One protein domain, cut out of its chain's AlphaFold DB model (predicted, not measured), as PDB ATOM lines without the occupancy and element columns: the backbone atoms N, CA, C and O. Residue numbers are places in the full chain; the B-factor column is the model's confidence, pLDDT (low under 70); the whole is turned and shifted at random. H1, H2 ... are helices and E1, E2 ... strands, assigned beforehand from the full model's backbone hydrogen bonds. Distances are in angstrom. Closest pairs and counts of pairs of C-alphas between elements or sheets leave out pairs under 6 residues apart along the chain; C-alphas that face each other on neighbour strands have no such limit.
ATOM      1  N   TRP A   7     174.846 116.346   0.991       90.12
ATOM      2  CA  TRP A   7     175.033 116.518  -0.449       90.12
ATOM      3  C   TRP A   7     173.763 117.091  -1.085       90.12
ATOM      4  O   TRP A   7     172.698 116.476  -0.998       90.12
ATOM      5  N   LEU A   8     173.889 118.246  -1.741       91.19
ATOM      6  CA  LEU A   8     172.825 118.888  -2.509       91.19
ATOM      7  C   LEU A   8     173.055 118.602  -4.006       91.19
ATOM      8  O   LEU A   8     173.866 119.279  -4.643       91.19
ATOM      9  N   PRO A   9     172.386 117.587  -4.590       88.19
ATOM     10  CA  PRO A   9     172.671 117.127  -5.951       88.19
ATOM     11  C   PRO A   9     172.331 118.157  -7.031       88.19
ATOM     12  O   PRO A   9     173.007 118.188  -8.060       88.19
ATOM     13  N   ASP A  10     171.321 118.996  -6.789       92.06
ATOM     14  CA  ASP A  10     170.863 120.010  -7.742       92.06
ATOM     15  C   ASP A  10     171.901 121.131  -7.931       92.06
ATOM     16  O   ASP A  10     172.100 121.609  -9.045       92.06
ATOM     17  N   GLU A  11     172.618 121.493  -6.863       91.19
ATOM     18  CA  GLU A  11     173.645 122.549  -6.871       91.19
ATOM     19  C   GLU A  11     175.072 121.992  -6.997       91.19
ATOM     20  O   GLU A  11     176.001 122.719  -7.333       91.19
ATOM     21  N   ARG A  12     175.244 120.674  -6.817       91.06
ATOM     22  CA  ARG A  12     176.539 119.976  -6.749       91.06
ATOM     23  C   ARG A  12     177.444 120.487  -5.620       91.06
ATOM     24  O   ARG A  12     178.665 120.539  -5.780       91.06
ATOM     25  N   GLU A  13     176.854 120.814  -4.474       91.25
ATOM     26  CA  GLU A  13     177.558 121.355  -3.307       91.25
ATOM     27  C   GLU A  13     177.366 120.485  -2.057       91.25
ATOM     28  O   GLU A  13     176.378 119.761  -1.905       91.25
ATOM     29  N   TYR A  14     178.334 120.560  -1.140       88.38
ATOM     30  CA  TYR A  14     178.232 119.972   0.195       88.38
ATOM     31  C   TYR A  14     177.848 121.058   1.200       88.38
ATOM     32  O   TYR A  14     178.600 122.010   1.405       88.38
ATOM     33  N   PHE A  15     176.700 120.891   1.852       87.94
ATOM     34  CA  PHE A  15     176.231 121.784   2.901       87.94
ATOM     35  C   PHE A  15     176.662 121.289   4.287       87.94
ATOM     36  O   PHE A  15     176.480 120.117   4.630       87.94
ATOM     37  N   PHE A  16     177.194 122.209   5.093       87.50
ATOM     38  CA  PHE A  16     177.593 121.980   6.481       87.50
ATOM     39  C   PHE A  16     176.852 122.962   7.398       87.50
ATOM     40  O   PHE A  16     177.021 124.175   7.271       87.50
ATOM     41  N   GLU A  17     176.076 122.459   8.362       86.94
ATOM     42  CA  GLU A  17     175.421 123.286   9.392       86.94
ATOM     43  C   GLU A  17     176.400 123.593  10.543       86.94
ATOM     44  O   GLU A  17     176.241 123.119  11.668       86.94
ATOM     45  N   ARG A  18     177.472 124.340  10.245       83.56
ATOM     46  CA  ARG A  18     178.569 124.646  11.187       83.56
ATOM     47  C   ARG A  18     178.965 126.123  11.161       83.56
ATOM     48  O   ARG A  18     178.461 126.890  10.342       83.56
ATOM     49  N   ASP A  19     179.856 126.536  12.066       83.38
ATOM     50  CA  ASP A  19     180.295 127.934  12.145       83.38
ATOM     51  C   ASP A  19     181.056 128.364  10.866       83.38
ATOM     52  O   ASP A  19     182.145 127.849  10.574       83.38
ATOM     53  N   PRO A  20     180.535 129.339  10.092       86.56
ATOM     54  CA  PRO A  20     181.155 129.754   8.833       86.56
ATOM     55  C   PRO A  20     182.488 130.487   9.046       86.56
ATOM     56  O   PRO A  20     183.333 130.531   8.148       86.56
ATOM     57  N   GLY A  21     182.702 131.062  10.233       84.56
ATOM     58  CA  GLY A  21     183.936 131.746  10.595       84.56
ATOM     59  C   GLY A  21     185.104 130.778  10.778       84.56
ATOM     60  O   GLY A  21     186.213 131.076  10.326       84.56
ATOM     61  N   VAL A  22     184.858 129.608  11.378       84.88
ATOM     62  CA  VAL A  22     185.873 128.557  11.560       84.88
ATOM     63  C   VAL A  22     186.202 127.861  10.235       84.88
ATOM     64  O   VAL A  22     187.375 127.580   9.969       84.88
ATOM     65  N   PHE A  23     185.211 127.673   9.353       86.69
ATOM     66  CA  PHE A  23     185.394 126.992   8.063       86.69
ATOM     67  C   PHE A  23     186.501 127.603   7.195       86.69
ATOM     68  O   PHE A  23     187.263 126.878   6.557       86.69
ATOM     69  N   ARG A  24     186.683 128.932   7.234       86.75
ATOM     70  CA  ARG A  24     187.772 129.612   6.509       86.75
ATOM     71  C   ARG A  24     189.158 129.055   6.858       86.75
ATOM     72  O   ARG A  24     190.035 128.988   6.000       86.75
ATOM     73  N   PHE A  25     189.367 128.672   8.113       85.00
ATOM     74  CA  PHE A  25     190.650 128.165   8.604       85.00
ATOM     75  C   PHE A  25     190.836 126.686   8.289       85.00
ATOM     76  O   PHE A  25     191.938 126.276   7.937       85.00
ATOM     77  N   ILE A  26     189.749 125.916   8.310       86.50
ATOM     78  CA  ILE A  26     189.736 124.524   7.848       86.50
ATOM     79  C   ILE A  26     190.027 124.460   6.348       86.50
ATOM     80  O   ILE A  26     190.842 123.656   5.910       86.50
ATOM     81  N   HIS A  27     189.445 125.360   5.556       86.69
ATOM     82  CA  HIS A  27     189.736 125.458   4.129       86.69
ATOM     83  C   HIS A  27     191.216 125.782   3.863       86.69
ATOM     84  O   HIS A  27     191.840 125.185   2.988       86.69
ATOM     85  N   ASN A  28     191.814 126.689   4.644       86.19
ATOM     86  CA  ASN A  28     193.248 126.965   4.554       86.19
ATOM     87  C   ASN A  28     194.096 125.748   4.947       86.19
ATOM     88  O   ASN A  28     195.087 125.472   4.277       86.19
ATOM     89  N   TYR A  29     193.687 124.997   5.971       86.19
ATOM     90  CA  TYR A  29     194.343 123.748   6.349       86.19
ATOM     91  C   TYR A  29     194.288 122.708   5.224       86.19
ATOM     92  O   TYR A  29     195.315 122.147   4.863       86.19
ATOM     93  N   LEU A  30     193.128 122.522   4.590       85.12
ATOM     94  CA  LEU A  30     192.986 121.624   3.438       85.12
ATOM     95  C   LEU A  30     193.852 122.050   2.242       85.12
ATOM     96  O   LEU A  30     194.278 121.201   1.462       85.12
ATOM     97  N   ARG A  31     194.116 123.353   2.086       87.38
ATOM     98  CA  ARG A  31     194.913 123.892   0.977       87.38
ATOM     99  C   ARG A  31     196.421 123.839   1.220       87.38
ATOM    100  O   ARG A  31     197.167 123.581   0.281       87.38
ATOM    101  N   TYR A  32     196.860 124.149   2.436       84.38
ATOM    102  CA  TYR A  32     198.276 124.363   2.753       84.38
ATOM    103  C   TYR A  32     198.861 123.300   3.690       84.38
ATOM    104  O   TYR A  32     200.075 123.255   3.854       84.38
ATOM    105  N   GLY A  33     198.029 122.451   4.297       81.69
ATOM    106  CA  GLY A  33     198.449 121.466   5.297       81.69
ATOM    107  C   GLY A  33     198.800 122.069   6.660       81.69
ATOM    108  O   GLY A  33     199.326 121.367   7.514       81.69
ATOM    109  N   GLU A  34     198.526 123.358   6.882       81.75
ATOM    110  CA  GLU A  34     198.892 124.078   8.106       81.75
ATOM    111  C   GLU A  34     197.673 124.763   8.738       81.75
ATOM    112  O   GLU A  34     196.898 125.439   8.053       81.75
ATOM    113  N   VAL A  35     197.502 124.614  10.057       82.19
ATOM    114  CA  VAL A  35     196.397 125.243  10.794       82.19
ATOM    115  C   VAL A  35     196.863 126.544  11.442       82.19
ATOM    116  O   VAL A  35     197.664 126.558  12.383       82.19
ATOM    117  N   HIS A  36     196.278 127.653  10.991       83.44
ATOM    118  CA  HIS A  36     196.301 128.930  11.698       83.44
ATOM    119  C   HIS A  36     194.942 129.192  12.324       83.44
ATOM    120  O   HIS A  36     193.911 129.014  11.682       83.44
ATOM    121  N   LEU A  37     194.937 129.645  13.574       79.06
ATOM    122  CA  LEU A  37     193.707 129.812  14.333       79.06
ATOM    123  C   LEU A  37     193.238 131.270  14.338       79.06
ATOM    124  O   LEU A  37     194.068 132.180  14.440       79.06
ATOM    125  N   PRO A  38     191.919 131.509  14.248       77.44
ATOM    126  CA  PRO A  38     191.368 132.850  14.323       77.44
ATOM    127  C   PRO A  38     191.653 133.527  15.664       77.44
ATOM    128  O   PRO A  38     191.438 132.957  16.734       77.44
ATOM    129  N   THR A  39     192.005 134.811  15.615       73.94
ATOM    130  CA  THR A  39     191.987 135.683  16.794       73.94
ATOM    131  C   THR A  39     190.548 136.082  17.129       73.94
ATOM    132  O   THR A  39     189.828 136.559  16.255       73.94
ATOM    133  N   GLY A  40     190.133 135.927  18.390       73.62
ATOM    134  CA  GLY A  40     188.820 136.380  18.879       73.62
ATOM    135  C   GLY A  40     187.750 135.292  19.022       73.62
ATOM    136  O   GLY A  40     186.663 135.585  19.516       73.62
ATOM    137  N   PHE A  41     188.047 134.044  18.658       76.81
ATOM    138  CA  PHE A  41     187.153 132.911  18.911       76.81
ATOM    139  C   PHE A  41     187.410 132.312  20.296       76.81
ATOM    140  O   PHE A  41     188.521 132.351  20.827       76.81
ATOM    141  N   CYS A  42     186.361 131.751  20.899       73.00
ATOM    142  CA  CYS A  42     186.463 131.047  22.171       73.00
ATOM    143  C   CYS A  42     187.256 129.742  21.976       73.00
ATOM    144  O   CYS A  42     186.858 128.908  21.169       73.00
ATOM    145  N   GLY A  43     188.348 129.543  22.723       75.38
ATOM    146  CA  GLY A  43     189.211 128.355  22.600       75.38
ATOM    147  C   GLY A  43     188.454 127.015  22.647       75.38
ATOM    148  O   GLY A  43     188.599 126.233  21.717       75.38
ATOM    149  N   PRO A  44     187.580 126.768  23.645       75.12
ATOM    150  CA  PRO A  44     186.748 125.561  23.700       75.12
ATOM    151  C   PRO A  44     185.800 125.363  22.509       75.12
ATOM    152  O   PRO A  44     185.525 124.229  22.134       75.12
ATOM    153  N   LEU A  45     185.278 126.449  21.926       80.94
ATOM    154  CA  LEU A  45     184.436 126.364  20.726       80.94
ATOM    155  C   LEU A  45     185.273 125.904  19.531       80.94
ATOM    156  O   LEU A  45     184.857 125.035  18.778       80.94
ATOM    157  N   LEU A  46     186.469 126.473  19.399       81.00
ATOM    158  CA  LEU A  46     187.401 126.159  18.328       81.00
ATOM    159  C   LEU A  46     187.950 124.730  18.435       81.00
ATOM    160  O   LEU A  46     188.068 124.060  17.419       81.00
ATOM    161  N   GLU A  47     188.240 124.254  19.652       79.31
ATOM    162  CA  GLU A  47     188.626 122.858  19.918       79.31
ATOM    163  C   GLU A  47     187.505 121.896  19.509       79.31
ATOM    164  O   GLU A  47     187.765 120.949  18.776       79.31
ATOM    165  N   LYS A  48     186.251 122.194  19.880       83.25
ATOM    166  CA  LYS A  48     185.093 121.376  19.492       83.25
ATOM    167  C   LYS A  48     184.910 121.307  17.975       83.25
ATOM    168  O   LYS A  48     184.724 120.222  17.444       83.25
ATOM    169  N   GLU A  49     184.977 122.445  17.286       85.56
ATOM    170  CA  GLU A  49     184.867 122.477  15.825       85.56
ATOM    171  C   GLU A  49     186.003 121.677  15.176       85.56
ATOM    172  O   GLU A  49     185.745 120.813  14.346       85.56
ATOM    173  N   LEU A  50     187.258 121.895  15.575       83.94
ATOM    174  CA  LEU A  50     188.399 121.177  14.993       83.94
ATOM    175  C   LEU A  50     188.322 119.662  15.218       83.94
ATOM    176  O   LEU A  50     188.565 118.909  14.272       83.94
ATOM    177  N   ASP A  51     187.899 119.221  16.406       84.81
ATOM    178  CA  ASP A  51     187.645 117.806  16.697       84.81
ATOM    179  C   ASP A  51     186.541 117.233  15.792       84.81
ATOM    180  O   ASP A  51     186.696 116.145  15.236       84.81
ATOM    181  N   GLU A  52     185.454 117.979  15.569       84.88
ATOM    182  CA  GLU A  52     184.374 117.583  14.657       84.88
ATOM    183  C   GLU A  52     184.809 117.570  13.179       84.88
ATOM    184  O   GLU A  52     184.190 116.900  12.348       84.88
ATOM    185  N   TRP A  53     185.843 118.327  12.811       83.31
ATOM    186  CA  TRP A  53     186.496 118.243  11.500       83.31
ATOM    187  C   TRP A  53     187.578 117.148  11.456       83.31
ATOM    188  O   TRP A  53     188.136 116.877  10.393       83.31
ATOM    189  N   GLY A  54     187.834 116.459  12.571       80.75
ATOM    190  CA  GLY A  54     188.843 115.405  12.678       80.75
ATOM    191  C   GLY A  54     190.279 115.930  12.635       80.75
ATOM    192  O   GLY A  54     191.181 115.186  12.255       80.75
ATOM    193  N   ILE A  55     190.490 117.203  12.982       82.06
ATOM    194  CA  ILE A  55     191.802 117.853  13.018       82.06
ATOM    195  C   ILE A  55     192.258 117.905  14.484       82.06
ATOM    196  O   ILE A  55     191.789 118.761  15.238       82.06
ATOM    197  N   PRO A  56     193.167 117.016  14.924       73.50
ATOM    198  CA  PRO A  56     193.627 117.025  16.303       73.50
ATOM    199  C   PRO A  56     194.453 118.289  16.577       73.50
ATOM    200  O   PRO A  56     195.469 118.537  15.930       73.50
ATOM    201  N   LEU A  57     194.075 119.044  17.614       69.38
ATOM    202  CA  LEU A  57     194.729 120.290  18.059       69.38
ATOM    203  C   LEU A  57     196.252 120.173  18.326       69.38
ATOM    204  O   LEU A  57     196.906 121.176  18.589       69.38
ATOM    205  N   GLY A  58     196.813 118.961  18.357       65.00
ATOM    206  CA  GLY A  58     198.168 118.690  18.839       65.00
ATOM    207  C   GLY A  58     199.272 118.591  17.783       65.00
ATOM    208  O   GLY A  58     200.425 118.788  18.156       65.00
ATOM    209  N   LEU A  59     198.965 118.280  16.515       64.56
ATOM    210  CA  LEU A  59     200.004 117.991  15.507       64.56
ATOM    211  C   LEU A  59     200.199 119.095  14.457       64.56
ATOM    212  O   LEU A  59     201.342 119.372  14.105       64.56
ATOM    213  N   ASP A  60     199.130 119.769  14.024       72.44
ATOM    214  CA  ASP A  60     199.171 120.582  12.791       72.44
ATOM    215  C   ASP A  60     199.079 122.105  13.020       72.44
ATOM    216  O   ASP A  60     198.903 122.892  12.083       72.44
ATOM    217  N   ILE A  61     199.194 122.553  14.277       82.06
ATOM    218  CA  ILE A  61     199.141 123.980  14.632       82.06
ATOM    219  C   ILE A  61     200.500 124.646  14.446       82.06
ATOM    220  O   ILE A  61     201.504 124.267  15.053       82.06
ATOM    221  N   GLN A  62     200.497 125.747  13.699       84.12
ATOM    222  CA  GLN A  62     201.681 126.575  13.503       84.12
ATOM    223  C   GLN A  62     202.116 127.315  14.779       84.12
ATOM    224  O   GLN A  62     201.305 127.755  15.600       84.12
ATOM    225  N   ARG A  63     203.433 127.534  14.922       82.69
ATOM    226  CA  ARG A  63     204.056 128.110  16.136       82.69
ATOM    227  C   ARG A  63     203.488 129.474  16.542       82.69
ATOM    228  O   ARG A  63     203.430 129.774  17.731       82.69
ATOM    229  N   CYS A  64     203.035 130.280  15.581       83.00
ATOM    230  CA  CYS A  64     202.432 131.591  15.846       83.00
ATOM    231  C   CYS A  64     201.075 131.508  16.569       83.00
ATOM    232  O   CYS A  64     200.697 132.441  17.271       83.00
ATOM    233  N   CYS A  65     200.345 130.400  16.413       81.44
ATOM    234  CA  CYS A  65     199.038 130.175  17.034       81.44
ATOM    235  C   CYS A  65     199.135 129.282  18.280       81.44
ATOM    236  O   CYS A  65     198.242 129.309  19.125       81.44
ATOM    237  N   LEU A  66     200.235 128.539  18.426       81.31
ATOM    238  CA  LEU A  66     200.439 127.576  19.504       81.31
ATOM    239  C   LEU A  66     200.411 128.222  20.902       81.31
ATOM    240  O   LEU A  66     199.703 127.748  21.788       81.31
ATOM    241  N   GLY A  67     201.130 129.333  21.102       82.56
ATOM    242  CA  GLY A  67     201.223 130.015  22.402       82.56
ATOM    243  C   GLY A  67     199.865 130.460  22.977       82.56
ATOM    244  O   GLY A  67     199.526 130.058  24.095       82.56
ATOM    245  N   PRO A  68     199.057 131.245  22.236       81.19
ATOM    246  CA  PRO A  68     197.725 131.666  22.680       81.19
ATOM    247  C   PRO A  68     196.780 130.503  23.002       81.19
ATOM    248  O   PRO A  68     196.054 130.553  23.996       81.19
ATOM    249  N   VAL A  69     196.810 129.436  22.199       78.12
ATOM    250  CA  VAL A  69     195.958 128.250  22.387       78.12
ATOM    251  C   VAL A  69     196.333 127.515  23.658       78.12
ATOM    252  O   VAL A  69     195.475 127.295  24.513       78.12
ATOM    253  N   ILE A  70     197.621 127.211  23.818       79.94
ATOM    254  CA  ILE A  70     198.151 126.561  25.013       79.94
ATOM    255  C   ILE A  70     197.825 127.398  26.256       79.94
ATOM    256  O   ILE A  70     197.307 126.864  27.235       79.94
ATOM    257  N   SER A  71     198.041 128.718  26.204       82.06
ATOM    258  CA  SER A  71     197.708 129.633  27.303       82.06
ATOM    259  C   SER A  71     196.215 129.601  27.648       82.06
ATOM    260  O   SER A  71     195.851 129.505  28.822       82.06
ATOM    261  N   SER A  72     195.337 129.614  26.640       81.62
ATOM    262  CA  SER A  72     193.888 129.535  26.849       81.62
ATOM    263  C   SER A  72     193.464 128.204  27.483       81.62
ATOM    264  O   SER A  72     192.668 128.207  28.423       81.62
ATOM    265  N   LYS A  73     194.059 127.085  27.049       81.12
ATOM    266  CA  LYS A  73     193.797 125.745  27.585       81.12
ATOM    267  C   LYS A  73     194.266 125.622  29.033       81.12
ATOM    268  O   LYS A  73     193.468 125.277  29.901       81.12
ATOM    269  N   PHE A  74     195.505 126.031  29.328       83.19
ATOM    270  CA  PHE A  74     196.023 126.090  30.699       83.19
ATOM    271  C   PHE A  74     195.173 126.982  31.606       83.19
ATOM    272  O   PHE A  74     194.913 126.616  32.756       83.19
ATOM    273  N   LYS A  75     194.712 128.132  31.097       86.12
ATOM    274  CA  LYS A  75     193.819 129.034  31.831       86.12
ATOM    275  C   LYS A  75     192.502 128.336  32.165       86.12
ATOM    276  O   LYS A  75     192.115 128.329  33.329       86.12
ATOM    277  N   VAL A  76     191.840 127.707  31.191       85.50
ATOM    278  CA  VAL A  76     190.577 126.976  31.414       85.50
ATOM    279  C   VAL A  76     190.760 125.831  32.412       85.50
ATOM    280  O   VAL A  76     189.967 125.713  33.347       85.50
ATOM    281  N   ASP A  77     191.816 125.031  32.277       86.94
ATOM    282  CA  ASP A  77     192.082 123.915  33.190       86.94
ATOM    283  C   ASP A  77     192.387 124.385  34.616       86.94
ATOM    284  O   ASP A  77     191.910 123.791  35.587       86.94
ATOM    285  N   SER A  78     193.139 125.477  34.761       87.12
ATOM    286  CA  SER A  78     193.430 126.083  36.065       87.12
ATOM    287  C   SER A  78     192.163 126.628  36.724       87.12
ATOM    288  O   SER A  78     191.920 126.370  37.904       87.12
ATOM    289  N   LEU A  79     191.308 127.313  35.958       88.25
ATOM    290  CA  LEU A  79     190.016 127.800  36.447       88.25
ATOM    291  C   LEU A  79     189.081 126.646  36.831       88.25
ATOM    292  O   LEU A  79     188.422 126.724  37.865       88.25
ATOM    293  N   ARG A  80     189.081 125.541  36.074       86.94
ATOM    294  CA  ARG A  80     188.315 124.329  36.399       86.94
ATOM    295  C   ARG A  80     188.792 123.689  37.707       86.94
ATOM    296  O   ARG A  80     187.974 123.364  38.564       86.94
ATOM    297  N   LYS A  81     190.108 123.537  37.898       88.06
ATOM    298  CA  LYS A  81     190.690 123.044  39.164       88.06
ATOM    299  C   LYS A  81     190.325 123.951  40.341       88.06
ATOM    300  O   LYS A  81     190.026 123.453  41.427       88.06
ATOM    301  N   PHE A  82     190.331 125.262  40.124       87.25
ATOM    302  CA  PHE A  82     189.937 126.243  41.128       87.25
ATOM    303  C   PHE A  82     188.443 126.177  41.463       87.25
ATOM    304  O   PHE A  82     188.088 126.207  42.642       87.25
ATOM    305  N   GLU A  83     187.564 126.041  40.465       84.56
ATOM    306  CA  GLU A  83     186.128 125.863  40.691       84.56
ATOM    307  C   GLU A  83     185.855 124.590  41.497       84.56
ATOM    308  O   GLU A  83     185.173 124.667  42.518       84.56
ATOM    309  N   ASN A  84     186.480 123.469  41.127       82.19
ATOM    310  CA  ASN A  84     186.382 122.214  41.876       82.19
ATOM    311  C   ASN A  84     186.832 122.375  43.338       82.19
ATOM    312  O   ASN A  84     186.242 121.780  44.231       82.19
ATOM    313  N   HIS A  85     187.846 123.206  43.604       80.19
ATOM    314  CA  HIS A  85     188.311 123.491  44.966       80.19
ATOM    315  C   HIS A  85     187.394 124.451  45.745       80.19
ATOM    316  O   HIS A  85     187.328 124.426  46.975       80.19
ATOM    317  N   LEU A  86     186.700 125.352  45.044       70.56
ATOM    318  CA  LEU A  86     185.675 126.213  45.632       70.56
ATOM    319  C   LEU A  86     184.393 125.443  45.951       70.56
ATOM    320  O   LEU A  86     183.633 125.873  46.834       70.56
TER     321      LEU A  86
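This is residues 7 to 86 of the 567 residues of the protein "Potassium voltage-gated channel protein egl-36" of Fasciola gigantica (UniProt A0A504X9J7). A small body of loops and two short helices, H1 and H2, has an arm at each end: residues 8 to 14 stick out at one, residues 77 to 86 of long helix H3 at the other. The printed part, mostly helix, has 80 residues, with one named strand and three named helices in the order E1, H1, H2, H3. It is loose, radius of gyration of the C-alphas 15.5 A, spanning 56 by 27 by 20 A.

E1, residues 13 to 15, is apart from H1, residues 20 to 32. H1 is close to but not clearly touching H2, residues 43 to 52; the closest C-alphas, Val 22 and Leu 46, are 7.3 A apart. H2 only just touches H3, residues 63 to 86, with 3 pairs of C-alphas within 8 A, the closest Gly 43 and Ser 72 at 6.4 A; residues 69 to 73 alone of H3 take part. Every O i to N i+4 pair is within hydrogen-bond range in H2, 7 of 9 in H1 and 18 of 20 in H3.

E1, 6.4 A long, begins at C-alpha 13 (177.558, 121.355, -3.307). H1 measures 19.0 A, H2 14.2 A and H3 34.8 A, ending at C-alpha 86 (185.675, 126.213, 45.632).

The printed part has no cut; residues 57 to 59 are under pLDDT 70.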